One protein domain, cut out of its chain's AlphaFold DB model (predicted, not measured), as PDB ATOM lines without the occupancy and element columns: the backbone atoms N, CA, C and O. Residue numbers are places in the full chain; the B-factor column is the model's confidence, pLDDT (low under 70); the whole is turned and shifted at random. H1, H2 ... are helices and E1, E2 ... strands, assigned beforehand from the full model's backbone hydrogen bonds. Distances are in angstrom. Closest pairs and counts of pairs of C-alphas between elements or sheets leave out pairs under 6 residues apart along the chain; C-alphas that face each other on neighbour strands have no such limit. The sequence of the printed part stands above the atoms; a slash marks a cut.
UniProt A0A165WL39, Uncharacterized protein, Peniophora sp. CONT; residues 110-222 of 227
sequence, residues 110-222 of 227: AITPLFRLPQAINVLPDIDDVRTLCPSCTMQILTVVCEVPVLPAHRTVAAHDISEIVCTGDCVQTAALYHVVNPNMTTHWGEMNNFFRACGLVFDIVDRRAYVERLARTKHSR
ATOM      1  N   ALA A 110     -28.597 -48.808 -40.797       78.56
ATOM      2  CA  ALA A 110     -27.485 -49.135 -39.905       78.56
ATOM      3  C   ALA A 110     -27.376 -48.213 -38.674       78.56
ATOM      4  O   ALA A 110     -26.806 -48.614 -37.659       78.56
ATOM      5  N   ILE A 111     -27.945 -47.004 -38.730       79.31
ATOM      6  CA  ILE A 111     -27.927 -46.057 -37.609       79.31
ATOM      7  C   ILE A 111     -28.847 -46.490 -36.461       79.31
ATOM      8  O   ILE A 111     -28.489 -46.385 -35.289       79.31
ATOM      9  N   THR A 112     -30.008 -47.060 -36.773       82.38
ATOM     10  CA  THR A 112     -30.966 -47.517 -35.764       82.38
ATOM     11  C   THR A 112     -30.398 -48.611 -34.842       82.38
ATOM     12  O   THR A 112     -30.491 -48.457 -33.621       82.38
ATOM     13  N   PRO A 113     -29.768 -49.703 -35.330       83.25
ATOM     14  CA  PRO A 113     -29.099 -50.665 -34.467       83.25
ATOM     15  C   PRO A 113     -27.883 -50.059 -33.762       83.25
ATOM     16  O   PRO A 113     -27.575 -50.505 -32.658       83.25
ATOM     17  N   LEU A 114     -27.236 -49.030 -34.325       83.12
ATOM     18  CA  LEU A 114     -26.148 -48.320 -33.649       83.12
ATOM     19  C   LEU A 114     -26.623 -47.603 -32.379       83.12
ATOM     20  O   LEU A 114     -25.837 -47.512 -31.451       83.12
ATOM     21  N   PHE A 115     -27.890 -47.189 -32.280       85.31
ATOM     22  CA  PHE A 115     -28.451 -46.622 -31.043       85.31
ATOM     23  C   PHE A 115     -29.209 -47.633 -30.177       85.31
ATOM     24  O   PHE A 115     -29.172 -47.546 -28.950       85.31
ATOM     25  N   ARG A 116     -29.860 -48.636 -30.779       87.38
ATOM     26  CA  ARG A 116     -30.605 -49.659 -30.022       87.38
ATOM     27  C   ARG A 116     -29.704 -50.667 -29.314       87.38
ATOM     28  O   ARG A 116     -30.022 -51.095 -28.208       87.38
ATOM     29  N   LEU A 117     -28.602 -51.086 -29.939       88.88
ATOM     30  CA  LEU A 117     -27.720 -52.100 -29.354       88.88
ATOM     31  C   LEU A 117     -26.985 -51.590 -28.104       88.88
ATOM     32  O   LEU A 117     -26.997 -52.320 -27.112       88.88
ATOM     33  N   PRO A 118     -26.433 -50.361 -28.079       88.75
ATOM     34  CA  PRO A 118     -25.848 -49.774 -26.878       88.75
ATOM     35  C   PRO A 118     -26.776 -49.732 -25.678       88.75
ATOM     36  O   PRO A 118     -26.314 -49.982 -24.576       88.75
ATOM     37  N   GLN A 119     -28.074 -49.483 -25.869       89.00
ATOM     38  CA  GLN A 119     -29.050 -49.498 -24.772       89.00
ATOM     39  C   GLN A 119     -29.222 -50.894 -24.165       89.00
ATOM     40  O   GLN A 119     -29.501 -51.027 -22.980       89.00
ATOM     41  N   ALA A 120     -29.036 -51.951 -24.960       89.88
ATOM     42  CA  ALA A 120     -29.138 -53.322 -24.474       89.88
ATOM     43  C   ALA A 120     -27.885 -53.791 -23.718       89.88
ATOM     44  O   ALA A 120     -27.976 -54.725 -22.925       89.88
ATOM     45  N   ILE A 121     -26.718 -53.197 -23.991       92.56
ATOM     46  CA  ILE A 121     -25.438 -53.598 -23.381       92.56
ATOM     47  C   ILE A 121     -24.835 -52.532 -22.456       92.56
ATOM     48  O   ILE A 121     -23.869 -52.835 -21.768       92.56
ATOM     49  N   ASN A 122     -25.409 -51.327 -22.423       94.12
ATOM     50  CA  ASN A 122     -24.919 -50.104 -21.773       94.12
ATOM     51  C   ASN A 122     -23.521 -49.653 -22.227       94.12
ATOM     52  O   ASN A 122     -22.718 -49.180 -21.428       94.12
ATOM     53  N   VAL A 123     -23.216 -49.797 -23.521       94.06
ATOM     54  CA  VAL A 123     -21.883 -49.500 -24.072       94.06
ATOM     55  C   VAL A 123     -21.984 -48.829 -25.428       94.06
ATOM     56  O   VAL A 123     -22.664 -49.352 -26.310       94.06
ATOM     57  N   LEU A 124     -21.241 -47.742 -25.618       93.19
ATOM     58  CA  LEU A 124     -21.027 -47.100 -26.911       93.19
ATOM     59  C   LEU A 124     -19.568 -47.277 -27.353       93.19
ATOM     60  O   LEU A 124     -18.661 -47.195 -26.523       93.19
ATOM     61  N   PRO A 125     -19.314 -47.517 -28.649       91.56
ATOM     62  CA  PRO A 125     -17.962 -47.434 -29.164       91.56
ATOM     63  C   PRO A 125     -17.497 -45.972 -29.152       91.56
ATOM     64  O   PRO A 125     -18.284 -45.055 -29.403       91.56
ATOM     65  N   ASP A 126     -16.212 -45.765 -28.905       89.38
ATOM     66  CA  ASP A 126     -15.531 -44.518 -29.212       89.38
ATOM     67  C   ASP A 126     -15.349 -44.431 -30.735       89.38
ATOM     68  O   ASP A 126     -14.640 -45.241 -31.341       89.38
ATOM     69  N   ILE A 127     -16.098 -43.530 -31.375       83.12
ATOM     70  CA  ILE A 127     -16.139 -43.374 -32.838       83.12
ATOM     71  C   ILE A 127     -15.263 -42.195 -33.292       83.12
ATOM     72  O   ILE A 127     -14.967 -42.091 -34.485       83.12
ATOM     73  N   ASP A 128     -14.776 -41.354 -32.369       74.19
ATOM     74  CA  ASP A 128     -13.970 -40.174 -32.719       74.19
ATOM     75  C   ASP A 128     -12.630 -40.554 -33.399       74.19
ATOM     76  O   ASP A 128     -12.050 -39.748 -34.129       74.19
ATOM     77  N   ASP A 129     -12.191 -41.814 -33.279       59.53
ATOM     78  CA  ASP A 129     -10.998 -42.356 -33.949       59.53
ATOM     79  C   ASP A 129     -11.137 -42.514 -35.476       59.53
ATOM     80  O   ASP A 129     -10.134 -42.652 -36.188       59.53
ATOM     81  N   VAL A 130     -12.356 -42.492 -36.030       55.75
ATOM     82  CA  VAL A 130     -12.573 -42.701 -37.468       55.75
ATOM     83  C   VAL A 130     -13.111 -41.424 -38.108       55.75
ATOM     84  O   VAL A 130     -14.309 -41.156 -38.084       55.75
ATOM     85  N   ARG A 131     -12.231 -40.674 -38.794       50.84
ATOM     86  CA  ARG A 131     -12.571 -39.438 -39.543       50.84
ATOM     87  C   ARG A 131     -13.754 -39.572 -40.520       50.84
ATOM     88  O   ARG A 131     -14.259 -38.561 -40.993       50.84
ATOM     89  N   THR A 132     -14.182 -40.788 -40.857       49.12
ATOM     90  CA  THR A 132     -15.263 -41.068 -41.814       49.12
ATOM     91  C   THR A 132     -16.641 -41.271 -41.178       49.12
ATOM     92  O   THR A 132     -17.609 -41.432 -41.912       49.12
ATOM     93  N   LEU A 133     -16.751 -41.302 -39.845       50.50
ATOM     94  CA  LEU A 133     -18.011 -41.519 -39.116       50.50
ATOM     95  C   LEU A 133     -18.379 -40.305 -38.255       50.50
ATOM     96  O   LEU A 133     -18.889 -40.448 -37.145       50.50
ATOM     97  N   CYS A 134     -18.116 -39.099 -38.764       51.69
ATOM     98  CA  CYS A 134     -18.609 -37.887 -38.123       51.69
ATOM     99  C   CYS A 134     -20.137 -38.015 -37.953       51.69
ATOM    100  O   CYS A 134     -20.819 -38.366 -38.924       51.69
ATOM    101  N   PRO A 135     -20.699 -37.770 -36.756       52.97
ATOM    102  CA  PRO A 135     -22.131 -37.922 -36.513       52.97
ATOM    103  C   PRO A 135     -23.000 -37.113 -37.478       52.97
ATOM    104  O   PRO A 135     -24.128 -37.522 -37.744       52.97
ATOM    105  N   SER A 136     -22.477 -36.027 -38.057       49.59
ATOM    106  CA  SER A 136     -23.149 -35.286 -39.126       49.59
ATOM    107  C   SER A 136     -23.425 -36.143 -40.368       49.59
ATOM    108  O   SER A 136     -24.503 -36.019 -40.940       49.59
ATOM    109  N   CYS A 137     -22.512 -37.052 -40.739       45.50
ATOM    110  CA  CYS A 137     -22.643 -37.985 -41.864       45.50
ATOM    111  C   CYS A 137     -23.644 -39.101 -41.548       45.50
ATOM    112  O   CYS A 137     -24.421 -39.517 -42.405       45.50
ATOM    113  N   THR A 138     -23.641 -39.592 -40.308       48.94
ATOM    114  CA  THR A 138     -24.538 -40.669 -39.868       48.94
ATOM    115  C   THR A 138     -25.974 -40.149 -39.745       48.94
ATOM    116  O   THR A 138     -26.895 -40.757 -40.284       48.94
ATOM    117  N   MET A 139     -26.162 -38.964 -39.153       47.16
ATOM    118  CA  MET A 139     -27.442 -38.232 -39.117       47.16
ATOM    119  C   MET A 139     -27.960 -37.844 -40.510       47.16
ATOM    120  O   MET A 139     -29.153 -37.620 -40.695       47.16
ATOM    121  N   GLN A 140     -27.079 -37.783 -41.506       43.97
ATOM    122  CA  GLN A 140     -27.447 -37.501 -42.888       43.97
ATOM    123  C   GLN A 140     -28.237 -38.646 -43.531       43.97
ATOM    124  O   GLN A 140     -29.197 -38.393 -44.257       43.97
ATOM    125  N   ILE A 141     -27.868 -39.898 -43.231       39.25
ATOM    126  CA  ILE A 141     -28.581 -41.093 -43.714       39.25
ATOM    127  C   ILE A 141     -29.994 -41.140 -43.119       39.25
ATOM    128  O   ILE A 141     -30.939 -41.451 -43.837       39.25
ATOM    129  N   LEU A 142     -30.149 -40.697 -41.863       39.50
ATOM    130  CA  LEU A 142     -31.429 -40.649 -41.144       39.50
ATOM    131  C   LEU A 142     -32.496 -39.784 -41.847       39.50
ATOM    132  O   LEU A 142     -33.682 -39.896 -41.551       39.50
ATOM    133  N   THR A 143     -32.098 -38.903 -42.771       40.62
ATOM    134  CA  THR A 143     -33.018 -37.948 -43.408       40.62
ATOM    135  C   THR A 143     -33.495 -38.406 -44.797       40.62
ATOM    136  O   THR A 143     -34.474 -37.857 -45.303       40.62
ATOM    137  N   VAL A 144     -32.888 -39.431 -45.416       34.50
ATOM    138  CA  VAL A 144     -33.147 -39.792 -46.831       34.50
ATOM    139  C   VAL A 144     -33.587 -41.249 -47.003       34.50
ATOM    140  O   VAL A 144     -33.023 -41.978 -47.810       34.50
ATOM    141  N   VAL A 145     -34.627 -41.691 -46.296       34.97
ATOM    142  CA  VAL A 145     -35.430 -42.835 -46.760       34.97
ATOM    143  C   VAL A 145     -36.902 -42.568 -46.472       34.97
ATOM    144  O   VAL A 145     -37.422 -42.865 -45.401       34.97
ATOM    145  N   CYS A 146     -37.591 -41.990 -47.449       33.22
ATOM    146  CA  CYS A 146     -39.045 -42.024 -47.535       33.22
ATOM    147  C   CYS A 146     -39.401 -42.314 -48.992       33.22
ATOM    148  O   CYS A 146     -39.483 -41.404 -49.815       33.22
ATOM    149  N   GLU A 147     -39.601 -43.591 -49.315       32.75
ATOM    150  CA  GLU A 147     -40.438 -43.935 -50.458       32.75
ATOM    151  C   GLU A 147     -41.893 -43.605 -50.067       32.75
ATOM    152  O   GLU A 147     -42.430 -44.114 -49.086       32.75
ATOM    153  N   VAL A 148     -42.453 -42.637 -50.792       26.95
ATOM    154  CA  VAL A 148     -43.818 -42.060 -50.782       26.95
ATOM    155  C   VAL A 148     -44.911 -43.097 -50.408       26.95
ATOM    156  O   VAL A 148     -44.883 -44.181 -50.990       26.95
ATOM    157  N   PRO A 149     -45.899 -42.806 -49.508       38.50
ATOM    158  CA  PRO A 149     -46.857 -41.697 -49.663       38.50
ATOM    159  C   PRO A 149     -47.259 -40.867 -48.410       38.50
ATOM    160  O   PRO A 149     -47.691 -41.392 -47.394       38.50
ATOM    161  N   VAL A 150     -47.177 -39.537 -48.590       41.69
ATOM    162  CA  VAL A 150     -48.031 -38.394 -48.154       41.69
ATOM    163  C   VAL A 150     -48.803 -38.436 -46.806       41.69
ATOM    164  O   VAL A 150     -49.799 -39.144 -46.710       41.69
ATOM    165  N   LEU A 151     -48.447 -37.545 -45.850       33.91
ATOM    166  CA  LEU A 151     -49.276 -36.517 -45.135       33.91
ATOM    167  C   LEU A 151     -48.489 -35.859 -43.950       33.91
ATOM    168  O   LEU A 151     -47.404 -36.342 -43.626       33.91
ATOM    169  N   PRO A 152     -48.910 -34.696 -43.386       46.44
ATOM    170  CA  PRO A 152     -48.024 -33.545 -43.210       46.44
ATOM    171  C   PRO A 152     -47.665 -33.239 -41.748       46.44
ATOM    172  O   PRO A 152     -48.518 -33.290 -40.872       46.44
ATOM    173  N   ALA A 153     -46.396 -32.878 -41.531       39.72
ATOM    174  CA  ALA A 153     -45.895 -31.907 -40.541       39.72
ATOM    175  C   ALA A 153     -44.442 -32.196 -40.154       39.72
ATOM    176  O   ALA A 153     -43.677 -31.275 -39.890       39.72
ATOM    177  N   HIS A 154     -44.042 -33.466 -40.172       41.47
ATOM    178  CA  HIS A 154     -42.658 -33.861 -39.950       41.47
ATOM    179  C   HIS A 154     -41.999 -34.140 -41.299       41.47
ATOM    180  O   HIS A 154     -41.626 -35.263 -41.631       41.47
ATOM    181  N   ARG A 155     -41.926 -33.094 -42.130       51.12
ATOM    182  CA  ARG A 155     -41.109 -33.107 -43.345       51.12
ATOM    183  C   ARG A 155     -39.691 -33.450 -42.879       51.12
ATOM    184  O   ARG A 155     -39.096 -32.687 -42.122       51.12
ATOM    185  N   THR A 156     -39.162 -34.611 -43.265       71.44
ATOM    186  CA  THR A 156     -37.716 -34.818 -43.169       71.44
ATOM    187  C   THR A 156     -37.087 -33.693 -43.987       71.44
ATOM    188  O   THR A 156     -37.558 -33.403 -45.089       71.44
ATOM    189  N   VAL A 157     -36.102 -32.986 -43.429       80.00
ATOM    190  CA  VAL A 157     -35.503 -31.797 -44.069       80.00
ATOM    191  C   VAL A 157     -35.106 -32.110 -45.519       80.00
ATOM    192  O   VAL A 157     -35.419 -31.354 -46.426       80.00
ATOM    193  N   ALA A 158     -34.597 -33.315 -45.783       80.62
ATOM    194  CA  ALA A 158     -34.299 -33.757 -47.141       80.62
ATOM    195  C   ALA A 158     -35.534 -33.910 -48.046       80.62
ATOM    196  O   ALA A 158     -35.469 -33.530 -49.209       80.62
ATOM    197  N   ALA A 159     -36.663 -34.448 -47.566       83.50
ATOM    198  CA  ALA A 159     -37.877 -34.533 -48.384       83.50
ATOM    199  C   ALA A 159     -38.455 -33.143 -48.687       83.50
ATOM    200  O   ALA A 159     -39.000 -32.931 -49.774       83.50
ATOM    201  N   HIS A 160     -38.326 -32.197 -47.745       86.44
ATOM    202  CA  HIS A 160     -38.626 -30.785 -47.991       86.44
ATOM    203  C   HIS A 160     -37.775 -30.258 -49.146       86.44
ATOM    204  O   HIS A 160     -38.325 -29.806 -50.150       86.44
ATOM    205  N   ASP A 161     -36.457 -30.373 -49.010       85.56
ATOM    206  CA  ASP A 161     -35.484 -29.809 -49.941       85.56
ATOM    207  C   ASP A 161     -35.604 -30.433 -51.335       85.56
ATOM    208  O   ASP A 161     -35.621 -29.720 -52.331       85.56
ATOM    209  N   ILE A 162     -35.778 -31.757 -51.428       87.31
ATOM    210  CA  ILE A 162     -35.991 -32.450 -52.707       87.31
ATOM    211  C   ILE A 162     -37.271 -31.949 -53.377       87.31
ATOM    212  O   ILE A 162     -37.269 -31.654 -54.571       87.31
ATOM    213  N   SER A 163     -38.367 -31.838 -52.622       89.88
ATOM    214  CA  SER A 163     -39.629 -31.333 -53.163       89.88
ATOM    215  C   SER A 163     -39.495 -29.890 -53.642       89.88
ATOM    216  O   SER A 163     -40.050 -29.552 -54.682       89.88
ATOM    217  N   GLU A 164     -38.775 -29.046 -52.907       89.62
ATOM    218  CA  GLU A 164     -38.526 -27.663 -53.303       89.62
ATOM    219  C   GLU A 164     -37.672 -27.592 -54.571       89.62
ATOM    220  O   GLU A 164     -38.058 -26.906 -55.514       89.62
ATOM    221  N   ILE A 165     -36.583 -28.360 -54.649       88.44
ATOM    222  CA  ILE A 165     -35.718 -28.449 -55.835       88.44
ATOM    223  C   ILE A 165     -36.521 -28.872 -57.071       88.44
ATOM    224  O   ILE A 165     -36.387 -28.264 -58.130       88.44
ATOM    225  N   VAL A 166     -37.382 -29.885 -56.943       88.31
ATOM    226  CA  VAL A 166     -38.202 -30.378 -58.062       88.31
ATOM    227  C   VAL A 166     -39.266 -29.358 -58.477       88.31
ATOM    228  O   VAL A 166     -39.506 -29.183 -59.668       88.31
ATOM    229  N   CYS A 167     -39.901 -28.675 -57.520       88.88
ATOM    230  CA  CYS A 167     -40.972 -27.717 -57.807       88.88
ATOM    231  C   CYS A 167     -40.467 -26.347 -58.291       88.88
ATOM    232  O   CYS A 167     -41.198 -25.652 -58.993       88.88
ATOM    233  N   THR A 168     -39.262 -25.938 -57.890       87.94
ATOM    234  CA  THR A 168     -38.687 -24.613 -58.201       87.94
ATOM    235  C   THR A 168     -37.587 -24.658 -59.255       87.94
ATOM    236  O   THR A 168     -37.133 -23.603 -59.700       87.94
ATOM    237  N   GLY A 169     -37.157 -25.858 -59.656       81.62
ATOM    238  CA  GLY A 169     -36.088 -26.062 -60.625       81.62
ATOM    239  C   GLY A 169     -36.335 -25.327 -61.941       81.62
ATOM    240  O   GLY A 169     -37.453 -25.278 -62.454       81.62
ATOM    241  N   ASP A 170     -35.267 -24.747 -62.489       79.44
ATOM    242  CA  ASP A 170     -35.309 -24.039 -63.764       79.44
ATOM    243  C   ASP A 170     -35.575 -25.032 -64.905       79.44
ATOM    244  O   ASP A 170     -34.807 -25.973 -65.122       79.44
ATOM    245  N   CYS A 171     -36.648 -24.804 -65.665       72.19
ATOM    246  CA  CYS A 171     -37.021 -25.638 -66.807       72.19
ATOM    247  C   CYS A 171     -36.002 -25.577 -67.957       72.19
ATOM    248  O   CYS A 171     -36.075 -26.383 -68.886       72.19
ATOM    249  N   VAL A 172     -35.047 -24.644 -67.906       81.81
ATOM    250  CA  VAL A 172     -33.971 -24.520 -68.896       81.81
ATOM    251  C   VAL A 172     -32.898 -25.605 -68.722       81.81
ATOM    252  O   VAL A 172     -32.201 -25.936 -69.687       81.81
ATOM    253  N   GLN A 173     -32.752 -26.194 -67.531       77.44
ATOM    254  CA  GLN A 173     -31.794 -27.279 -67.313       77.44
ATOM    255  C   GLN A 173     -32.389 -28.639 -67.675       77.44
ATOM    256  O   GLN A 173     -33.414 -29.055 -67.147       77.44
ATOM    257  N   THR A 174     -31.697 -29.380 -68.541       78.19
ATOM    258  CA  THR A 174     -32.102 -30.739 -68.934       78.19
ATOM    259  C   THR A 174     -31.748 -31.796 -67.887       78.19
ATOM    260  O   THR A 174     -32.368 -32.855 -67.862       78.19
ATOM    261  N   ALA A 175     -30.752 -31.529 -67.035       87.50
ATOM    262  CA  ALA A 175     -30.371 -32.374 -65.908       87.50
ATOM    263  C   ALA A 175     -29.554 -31.577 -64.879       87.50
ATOM    264  O   ALA A 175     -28.718 -30.749 -65.251       87.50
ATOM    265  N   ALA A 176     -29.751 -31.879 -63.596       86.38
ATOM    266  CA  ALA A 176     -28.974 -31.329 -62.490       86.38
ATOM    267  C   ALA A 176     -28.719 -32.402 -61.422       86.38
ATOM    268  O   ALA A 176     -29.548 -33.285 -61.198       86.38
ATOM    269  N   LEU A 177     -27.555 -32.328 -60.774       90.75
ATOM    270  CA  LEU A 177     -27.158 -33.202 -59.672       90.75
ATOM    271  C   LEU A 177     -27.138 -32.386 -58.378       90.75
ATOM    272  O   LEU A 177     -26.432 -31.382 -58.296       90.75
ATOM    273  N   TYR A 178     -27.871 -32.846 -57.365       87.12
ATOM    274  CA  TYR A 178     -27.946 -32.195 -56.058       87.12
ATOM    275  C   TYR A 178     -27.413 -33.117 -54.967       87.12
ATOM    276  O   TYR A 178     -27.786 -34.284 -54.874       87.12
ATOM    277  N   HIS A 179     -26.558 -32.565 -54.112       88.12
ATOM    278  CA  HIS A 179     -26.078 -33.219 -52.904       88.12
ATOM    279  C   HIS A 179     -26.923 -32.739 -51.723       88.12
ATOM    280  O   HIS A 179     -26.671 -31.669 -51.174       88.12
ATOM    281  N   VAL A 180     -27.927 -33.526 -51.334       85.19
ATOM    282  CA  VAL A 180     -28.734 -33.248 -50.136       85.19
ATOM    283  C   VAL A 180     -27.984 -33.800 -48.928       85.19
ATOM    284  O   VAL A 180     -28.058 -34.985 -48.602       85.19
ATOM    285  N   VAL A 181     -27.160 -32.944 -48.331       85.12
ATOM    286  CA  VAL A 181     -26.227 -33.295 -47.257       85.12
ATOM    287  C   VAL A 181     -26.353 -32.306 -46.108       85.12
ATOM    288  O   VAL A 181     -26.726 -31.159 -46.334       85.12
ATOM    289  N   ASN A 182     -26.027 -32.720 -44.881       77.56
ATOM    290  CA  ASN A 182     -25.898 -31.776 -43.777       77.56
ATOM    291  C   ASN A 182     -24.563 -31.033 -43.957       77.56
ATOM    292  O   ASN A 182     -23.514 -31.663 -43.823       77.56
ATOM    293  N   PRO A 183     -24.558 -29.724 -44.268       80.19
ATOM    294  CA  PRO A 183     -23.310 -28.994 -44.466       80.19
ATOM    295  C   PRO A 183     -22.575 -28.750 -43.142       80.19
ATOM    296  O   PRO A 183     -21.387 -28.424 -43.147       80.19
ATOM    297  N   ASN A 184     -23.267 -28.890 -42.007       75.94
ATOM    298  CA  ASN A 184     -22.675 -28.717 -40.698       75.94
ATOM    299  C   ASN A 184     -21.992 -30.013 -40.241       75.94
ATOM    300  O   ASN A 184     -22.625 -30.936 -39.729       75.94
ATOM    301  N   MET A 185     -20.674 -30.046 -40.422       73.62
ATOM    302  CA  MET A 185     -19.805 -31.166 -40.054       73.62
ATOM    303  C   MET A 185     -19.030 -30.900 -38.755       73.62
ATOM    304  O   MET A 185     -18.035 -31.572 -38.496       73.62
ATOM    305  N   THR A 186     -19.428 -29.896 -37.963       79.12
ATOM    306  CA  THR A 186     -18.685 -29.514 -36.750       79.12
ATOM    307  C   THR A 186     -19.073 -30.330 -35.523       79.12
ATOM    308  O   THR A 186     -18.398 -30.237 -34.506       79.12
ATOM    309  N   THR A 187     -20.155 -31.111 -35.585       79.50
ATOM    310  CA  THR A 187     -20.595 -31.924 -34.447       79.50
ATOM    311  C   THR A 187     -19.662 -33.115 -34.249       79.50
ATOM    312  O   THR A 187     -19.510 -33.959 -35.136       79.50
ATOM    313  N   HIS A 188     -19.067 -33.202 -33.062       81.62
ATOM    314  CA  HIS A 188     -18.186 -34.304 -32.664       81.62
ATOM    315  C   HIS A 188     -18.955 -35.400 -31.915       81.62
ATOM    316  O   HIS A 188     -19.998 -35.138 -31.307       81.62
ATOM    317  N   TRP A 189     -18.453 -36.642 -31.918       83.69
ATOM    318  CA  TRP A 189     -19.122 -37.738 -31.204       83.69
ATOM    319  C   TRP A 189     -19.131 -37.498 -29.691       83.69
ATOM    320  O   TRP A 189     -20.135 -37.760 -29.026       83.69
ATOM    321  N   GLY A 190     -18.071 -36.886 -29.156       87.06
ATOM    322  CA  GLY A 190     -18.035 -36.400 -27.774       87.06
ATOM    323  C   GLY A 190     -19.210 -35.484 -27.391       87.06
ATOM    324  O   GLY A 190     -19.771 -35.631 -26.303       87.06
ATOM    325  N   GLU A 191     -19.649 -34.588 -28.281       88.00
ATOM    326  CA  GLU A 191     -20.819 -33.729 -28.032       88.00
ATOM    327  C   GLU A 191     -22.113 -34.545 -27.985       88.00
ATOM    328  O   GLU A 191     -22.969 -34.320 -27.127       88.00
ATOM    329  N   MET A 192     -22.228 -35.548 -28.856       86.50
ATOM    330  CA  MET A 192     -23.368 -36.462 -28.874       86.50
ATOM    331  C   MET A 192     -23.431 -37.324 -27.604       86.50
ATOM    332  O   MET A 192     -24.506 -37.521 -27.038       86.50
ATOM    333  N   ASN A 193     -22.284 -37.755 -27.077       88.56
ATOM    334  CA  ASN A 193     -22.204 -38.446 -25.788       88.56
ATOM    335  C   ASN A 193     -22.641 -37.549 -24.620       88.56
ATOM    336  O   ASN A 193     -23.355 -38.003 -23.721       88.56
ATOM    337  N   ASN A 194     -22.256 -36.269 -24.638       89.31
ATOM    338  CA  ASN A 194     -22.717 -35.294 -23.647       89.31
ATOM    339  C   ASN A 194     -24.234 -35.093 -23.727       89.31
ATOM    340  O   ASN A 194     -24.897 -35.048 -22.689       89.31
ATOM    341  N   PHE A 195     -24.785 -35.039 -24.943       89.50
ATOM    342  CA  PHE A 195     -26.226 -34.977 -25.167       89.50
ATOM    343  C   PHE A 195     -26.945 -36.204 -24.587       89.50
ATOM    344  O   PHE A 195     -27.881 -36.046 -23.806       89.50
ATOM    345  N   PHE A 196     -26.468 -37.423 -24.864       90.56
ATOM    346  CA  PHE A 196     -27.046 -38.639 -24.275       90.56
ATOM    347  C   PHE A 196     -27.024 -38.613 -22.749       90.56
ATOM    348  O   PHE A 196     -28.047 -38.887 -22.117       90.56
ATOM    349  N   ARG A 197     -25.902 -38.195 -22.157       92.12
ATOM    350  CA  ARG A 197     -25.781 -38.062 -20.703       92.12
ATOM    351  C   ARG A 197     -26.778 -37.050 -20.137       92.12
ATOM    352  O   ARG A 197     -27.387 -37.328 -19.107       92.12
ATOM    353  N   ALA A 198     -26.973 -35.913 -20.805       92.81
ATOM    354  CA  ALA A 198     -27.962 -34.909 -20.408       92.81
ATOM    355  C   ALA A 198     -29.404 -35.448 -20.480       92.81
ATOM    356  O   ALA A 198     -30.242 -35.070 -19.665       92.81
ATOM    357  N   CYS A 199     -29.676 -36.386 -21.391       92.12
ATOM    358  CA  CYS A 199     -30.943 -37.115 -21.471       92.12
ATOM    359  C   CYS A 199     -31.072 -38.270 -20.456       92.12
ATOM    360  O   CYS A 199     -32.044 -39.021 -20.514       92.12
ATOM    361  N   GLY A 200     -30.109 -38.452 -19.544       94.56
ATOM    362  CA  GLY A 200     -30.102 -39.554 -18.575       94.56
ATOM    363  C   GLY A 200     -29.663 -40.903 -19.154       94.56
ATOM    364  O   GLY A 200     -29.746 -41.920 -18.466       94.56
ATOM    365  N   LEU A 201     -29.175 -40.929 -20.396       92.75
ATOM    366  CA  LEU A 201     -28.612 -42.120 -21.023       92.75
ATOM    367  C   LEU A 201     -27.109 -42.166 -20.738       92.75
ATOM    368  O   LEU A 201     -26.324 -41.388 -21.283       92.75
ATOM    369  N   VAL A 202     -26.707 -43.078 -19.858       93.12
ATOM    370  CA  VAL A 202     -25.306 -43.263 -19.474       93.12
ATOM    371  C   VAL A 202     -24.784 -44.541 -20.117       93.12
ATOM    372  O   VAL A 202     -25.318 -45.622 -19.881       93.12
ATOM    373  N   PHE A 203     -23.734 -44.408 -20.921       94.25
ATOM    374  CA  PHE A 203     -23.066 -45.517 -21.595       94.25
ATOM    375  C   PHE A 203     -21.593 -45.564 -21.196       94.25
ATOM    376  O   PHE A 203     -20.955 -44.516 -21.058       94.25
ATOM    377  N   ASP A 204     -21.038 -46.771 -21.084       95.19
ATOM    378  CA  ASP A 204     -19.589 -46.956 -21.072       95.19
ATOM    379  C   ASP A 204     -19.047 -46.662 -22.472       95.19
ATOM    380  O   ASP A 204     -19.428 -47.332 -23.435       95.19
ATOM    381  N   ILE A 205     -18.141 -45.695 -22.591       93.31
ATOM    382  CA  ILE A 205     -17.410 -45.468 -23.839       93.31
ATOM    383  C   ILE A 205     -16.213 -46.418 -23.865       93.31
ATOM    384  O   ILE A 205     -15.395 -46.413 -22.944       93.31
ATOM    385  N   VAL A 206     -16.125 -47.261 -24.892       94.06
ATOM    386  CA  VAL A 206     -15.042 -48.247 -25.046       94.06
ATOM    387  C   VAL A 206     -14.482 -48.214 -26.458       94.06
ATOM    388  O   VAL A 206     -15.175 -47.827 -27.395       94.06
ATOM    389  N   ASP A 207     -13.256 -48.693 -26.650       93.25
ATOM    390  CA  ASP A 207     -12.702 -48.826 -27.994       93.25
ATOM    391  C   ASP A 207     -13.542 -49.784 -28.867       93.25
ATOM    392  O   ASP A 207     -14.269 -50.668 -28.391       93.25
ATOM    393  N   ARG A 208     -13.423 -49.634 -30.188       90.25
ATOM    394  CA  ARG A 208     -14.202 -50.415 -31.160       90.25
ATOM    395  C   ARG A 208     -14.078 -51.931 -30.963       90.25
ATOM    396  O   ARG A 208     -15.058 -52.648 -31.181       90.25
ATOM    397  N   ARG A 209     -12.900 -52.442 -30.590       92.88
ATOM    398  CA  ARG A 209     -12.689 -53.883 -30.405       92.88
ATOM    399  C   ARG A 209     -13.431 -54.363 -29.163       92.88
ATOM    400  O   ARG A 209     -14.188 -55.332 -29.262       92.88
ATOM    401  N   ALA A 210     -13.299 -53.657 -28.043       93.94
ATOM    402  CA  ALA A 210     -14.048 -53.957 -26.827       93.94
ATOM    403  C   ALA A 210     -15.568 -53.903 -27.057       93.94
ATOM    404  O   ALA A 210     -16.293 -54.778 -26.573       93.94
ATOM    405  N   TYR A 211     -16.059 -52.941 -27.846       92.62
ATOM    406  CA  TYR A 211     -17.475 -52.859 -28.215       92.62
ATOM    407  C   TYR A 211     -17.952 -54.120 -28.954       92.62
ATOM    408  O   TYR A 211     -18.945 -54.735 -28.556       92.62
ATOM    409  N   VAL A 212     -17.223 -54.561 -29.987       91.88
ATOM    410  CA  VAL A 212     -17.562 -55.775 -30.756       91.88
ATOM    411  C   VAL A 212     -17.514 -57.027 -29.874       91.88
ATOM    412  O   VAL A 212     -18.411 -57.870 -29.956       91.88
ATOM    413  N   GLU A 213     -16.518 -57.145 -28.996       93.69
ATOM    414  CA  GLU A 213     -16.402 -58.266 -28.058       93.69
ATOM    415  C   GLU A 213     -17.560 -58.309 -27.047       93.69
ATOM    416  O   GLU A 213     -18.040 -59.391 -26.691       93.69
ATOM    417  N   ARG A 214     -18.041 -57.152 -26.572       93.38
ATOM    418  CA  ARG A 214     -19.227 -57.077 -25.701       93.38
ATOM    419  C   ARG A 214     -20.500 -57.428 -26.478       93.38
ATOM    420  O   ARG A 214     -21.283 -58.250 -26.010       93.38
ATOM    421  N   LEU A 215     -20.655 -56.917 -27.699       90.25
ATOM    422  CA  LEU A 215     -21.799 -57.226 -28.560       90.25
ATOM    423  C   LEU A 215     -21.899 -58.725 -28.898       90.25
ATOM    424  O   LEU A 215     -22.992 -59.300 -28.898       90.25
ATOM    425  N   ALA A 216     -20.765 -59.374 -29.173       91.12
ATOM    426  CA  ALA A 216     -20.709 -60.804 -29.467       91.12
ATOM    427  C   ALA A 216     -21.167 -61.660 -28.275       91.12
ATOM    428  O   ALA A 216     -21.893 -62.642 -28.467       91.12
ATOM    429  N   ARG A 217     -20.807 -61.267 -27.045       90.88
ATOM    430  CA  ARG A 217     -21.231 -61.951 -25.811       90.88
ATOM    431  C   ARG A 217     -22.744 -61.886 -25.606       90.88
ATOM    432  O   ARG A 217     -23.360 -62.902 -25.289       90.88
ATOM    433  N   THR A 218     -23.370 -60.751 -25.902       86.12
ATOM    434  CA  THR A 218     -24.827 -60.578 -25.763       86.12
ATOM    435  C   THR A 218     -25.625 -61.497 -26.693       86.12
ATOM    436  O   THR A 218     -26.683 -61.997 -26.314       86.12
ATOM    437  N   LYS A 219     -25.110 -61.786 -27.898       73.12
ATOM    438  CA  LYS A 219     -25.755 -62.722 -28.838       73.12
ATOM    439  C   LYS A 219     -25.715 -64.176 -28.363       73.12
ATOM    440  O   LYS A 219     -26.633 -64.929 -28.672       73.12
ATOM    441  N   HIS A 220     -24.683 -64.563 -27.615       61.78
ATOM    442  CA  HIS A 220     -24.565 -65.921 -27.075       61.78
ATOM    443  C   HIS A 220     -25.506 -66.145 -25.888       61.78
ATOM    444  O   HIS A 220     -26.037 -67.239 -25.741       61.78
ATOM    445  N   SER A 221     -25.791 -65.102 -25.103       59.16
ATOM    446  CA  SER A 221     -26.674 -65.210 -23.936       59.16
ATOM    447  C   SER A 221     -28.163 -65.348 -24.283       59.16
ATOM    448  O   SER A 221     -28.918 -65.827 -23.449       59.16
ATOM    449  N   ARG A 222     -28.608 -64.949 -25.485       59.69
ATOM    450  CA  ARG A 222     -30.023 -65.067 -25.907       59.69
ATOM    451  C   ARG A 222     -30.380 -66.395 -26.578       59.69
ATOM    452  O   ARG A 222     -31.529 -66.582 -26.965       59.69
TER     453      ARG A 222
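This is residues 110 to 222 of the 227 residues of an uncharacterized protein of Peniophora sp. CONT (UniProt A0A165WL39). Look first for a loose cluster at one end of a long model: two very short parallel strands, E1 and E2, lie between helix H5 on one side and the more distant helix H4 on the other, with H1 near them. From there the chain passes through H2, near the middle of the model, out to the lone helix H3, round a loop at the far tip, and back along a stretch without named elements to H4. The printed part has 113 residues, with five named helices and two named strands in the order H1 E1 H2 H3 H4 E2 H5, and its class is mostly helix. It is loose, with a radius of gyration of the C-alphas of 18.5 A, and only just elongated, spanning 58 by 30 by 27 A.

Begin at the sheet: E1 is residues 123 to 125, and E2 is residues 204 to 206. Just before E1, find C-alpha 111 at (-27.927, -46.057, -37.609), where H1 begins; it runs 16.3 A to residue 121. H2 is residues 135 to 141, H3 is residues 157 to 168 and 16.2 A long, and H4 is residues 189 to 198 and 14.2 A long. After E2, H5 runs 20.7 A from residue 208 to residue 221, where C-alpha 221 is at (-26.674, -65.210, -23.936).

E1 and E2 are parallel neighbours, their directions 32 degrees apart; find N 124 and O 204 at 2.9 A and N 206 and O 124 at 3.0 A, both within hydrogen-bond range. E1, the helices H2 H3 H4 and E2 form a strand-helix-strand unit, two parallel neighbour strands with helices between them along the chain. The closest C-alphas of E1 and H5 are those of Pro 125 and Arg 208, 5.2 A apart. H5 touches H1 with residues 214 to 218 alone, closest at the C-alphas of Leu 215 and Ile 121, 7.3 A. H1 and H2 only just touch, with 3 pairs of C-alphas within 8 A, closest at Ile 111 and Thr 138, 6.8 A. H2 and H4 are close but not clearly touching, the C-alphas of Pro 135 and Trp 189 being closest at 6.1 A. H3 touches no helix. Every O i to N i+4 pair is within hydrogen-bond range in H3, H4 and H5, against 4 of 7 in H1 and 2 of 3 in H2.

The two C-alphas farthest apart are those of Val 172 and Ser 221, at 61.1 A. The printed part has no cut; the links H2 to H3 and H3 to H4 are long. Residues 149 to 154 stand free, as do residues 166 to 175, of which 166 to 168 belong to H3. Mean pLDDT of the printed part is 75.7, with residues 129 to 155 and 220 to 222 under 70.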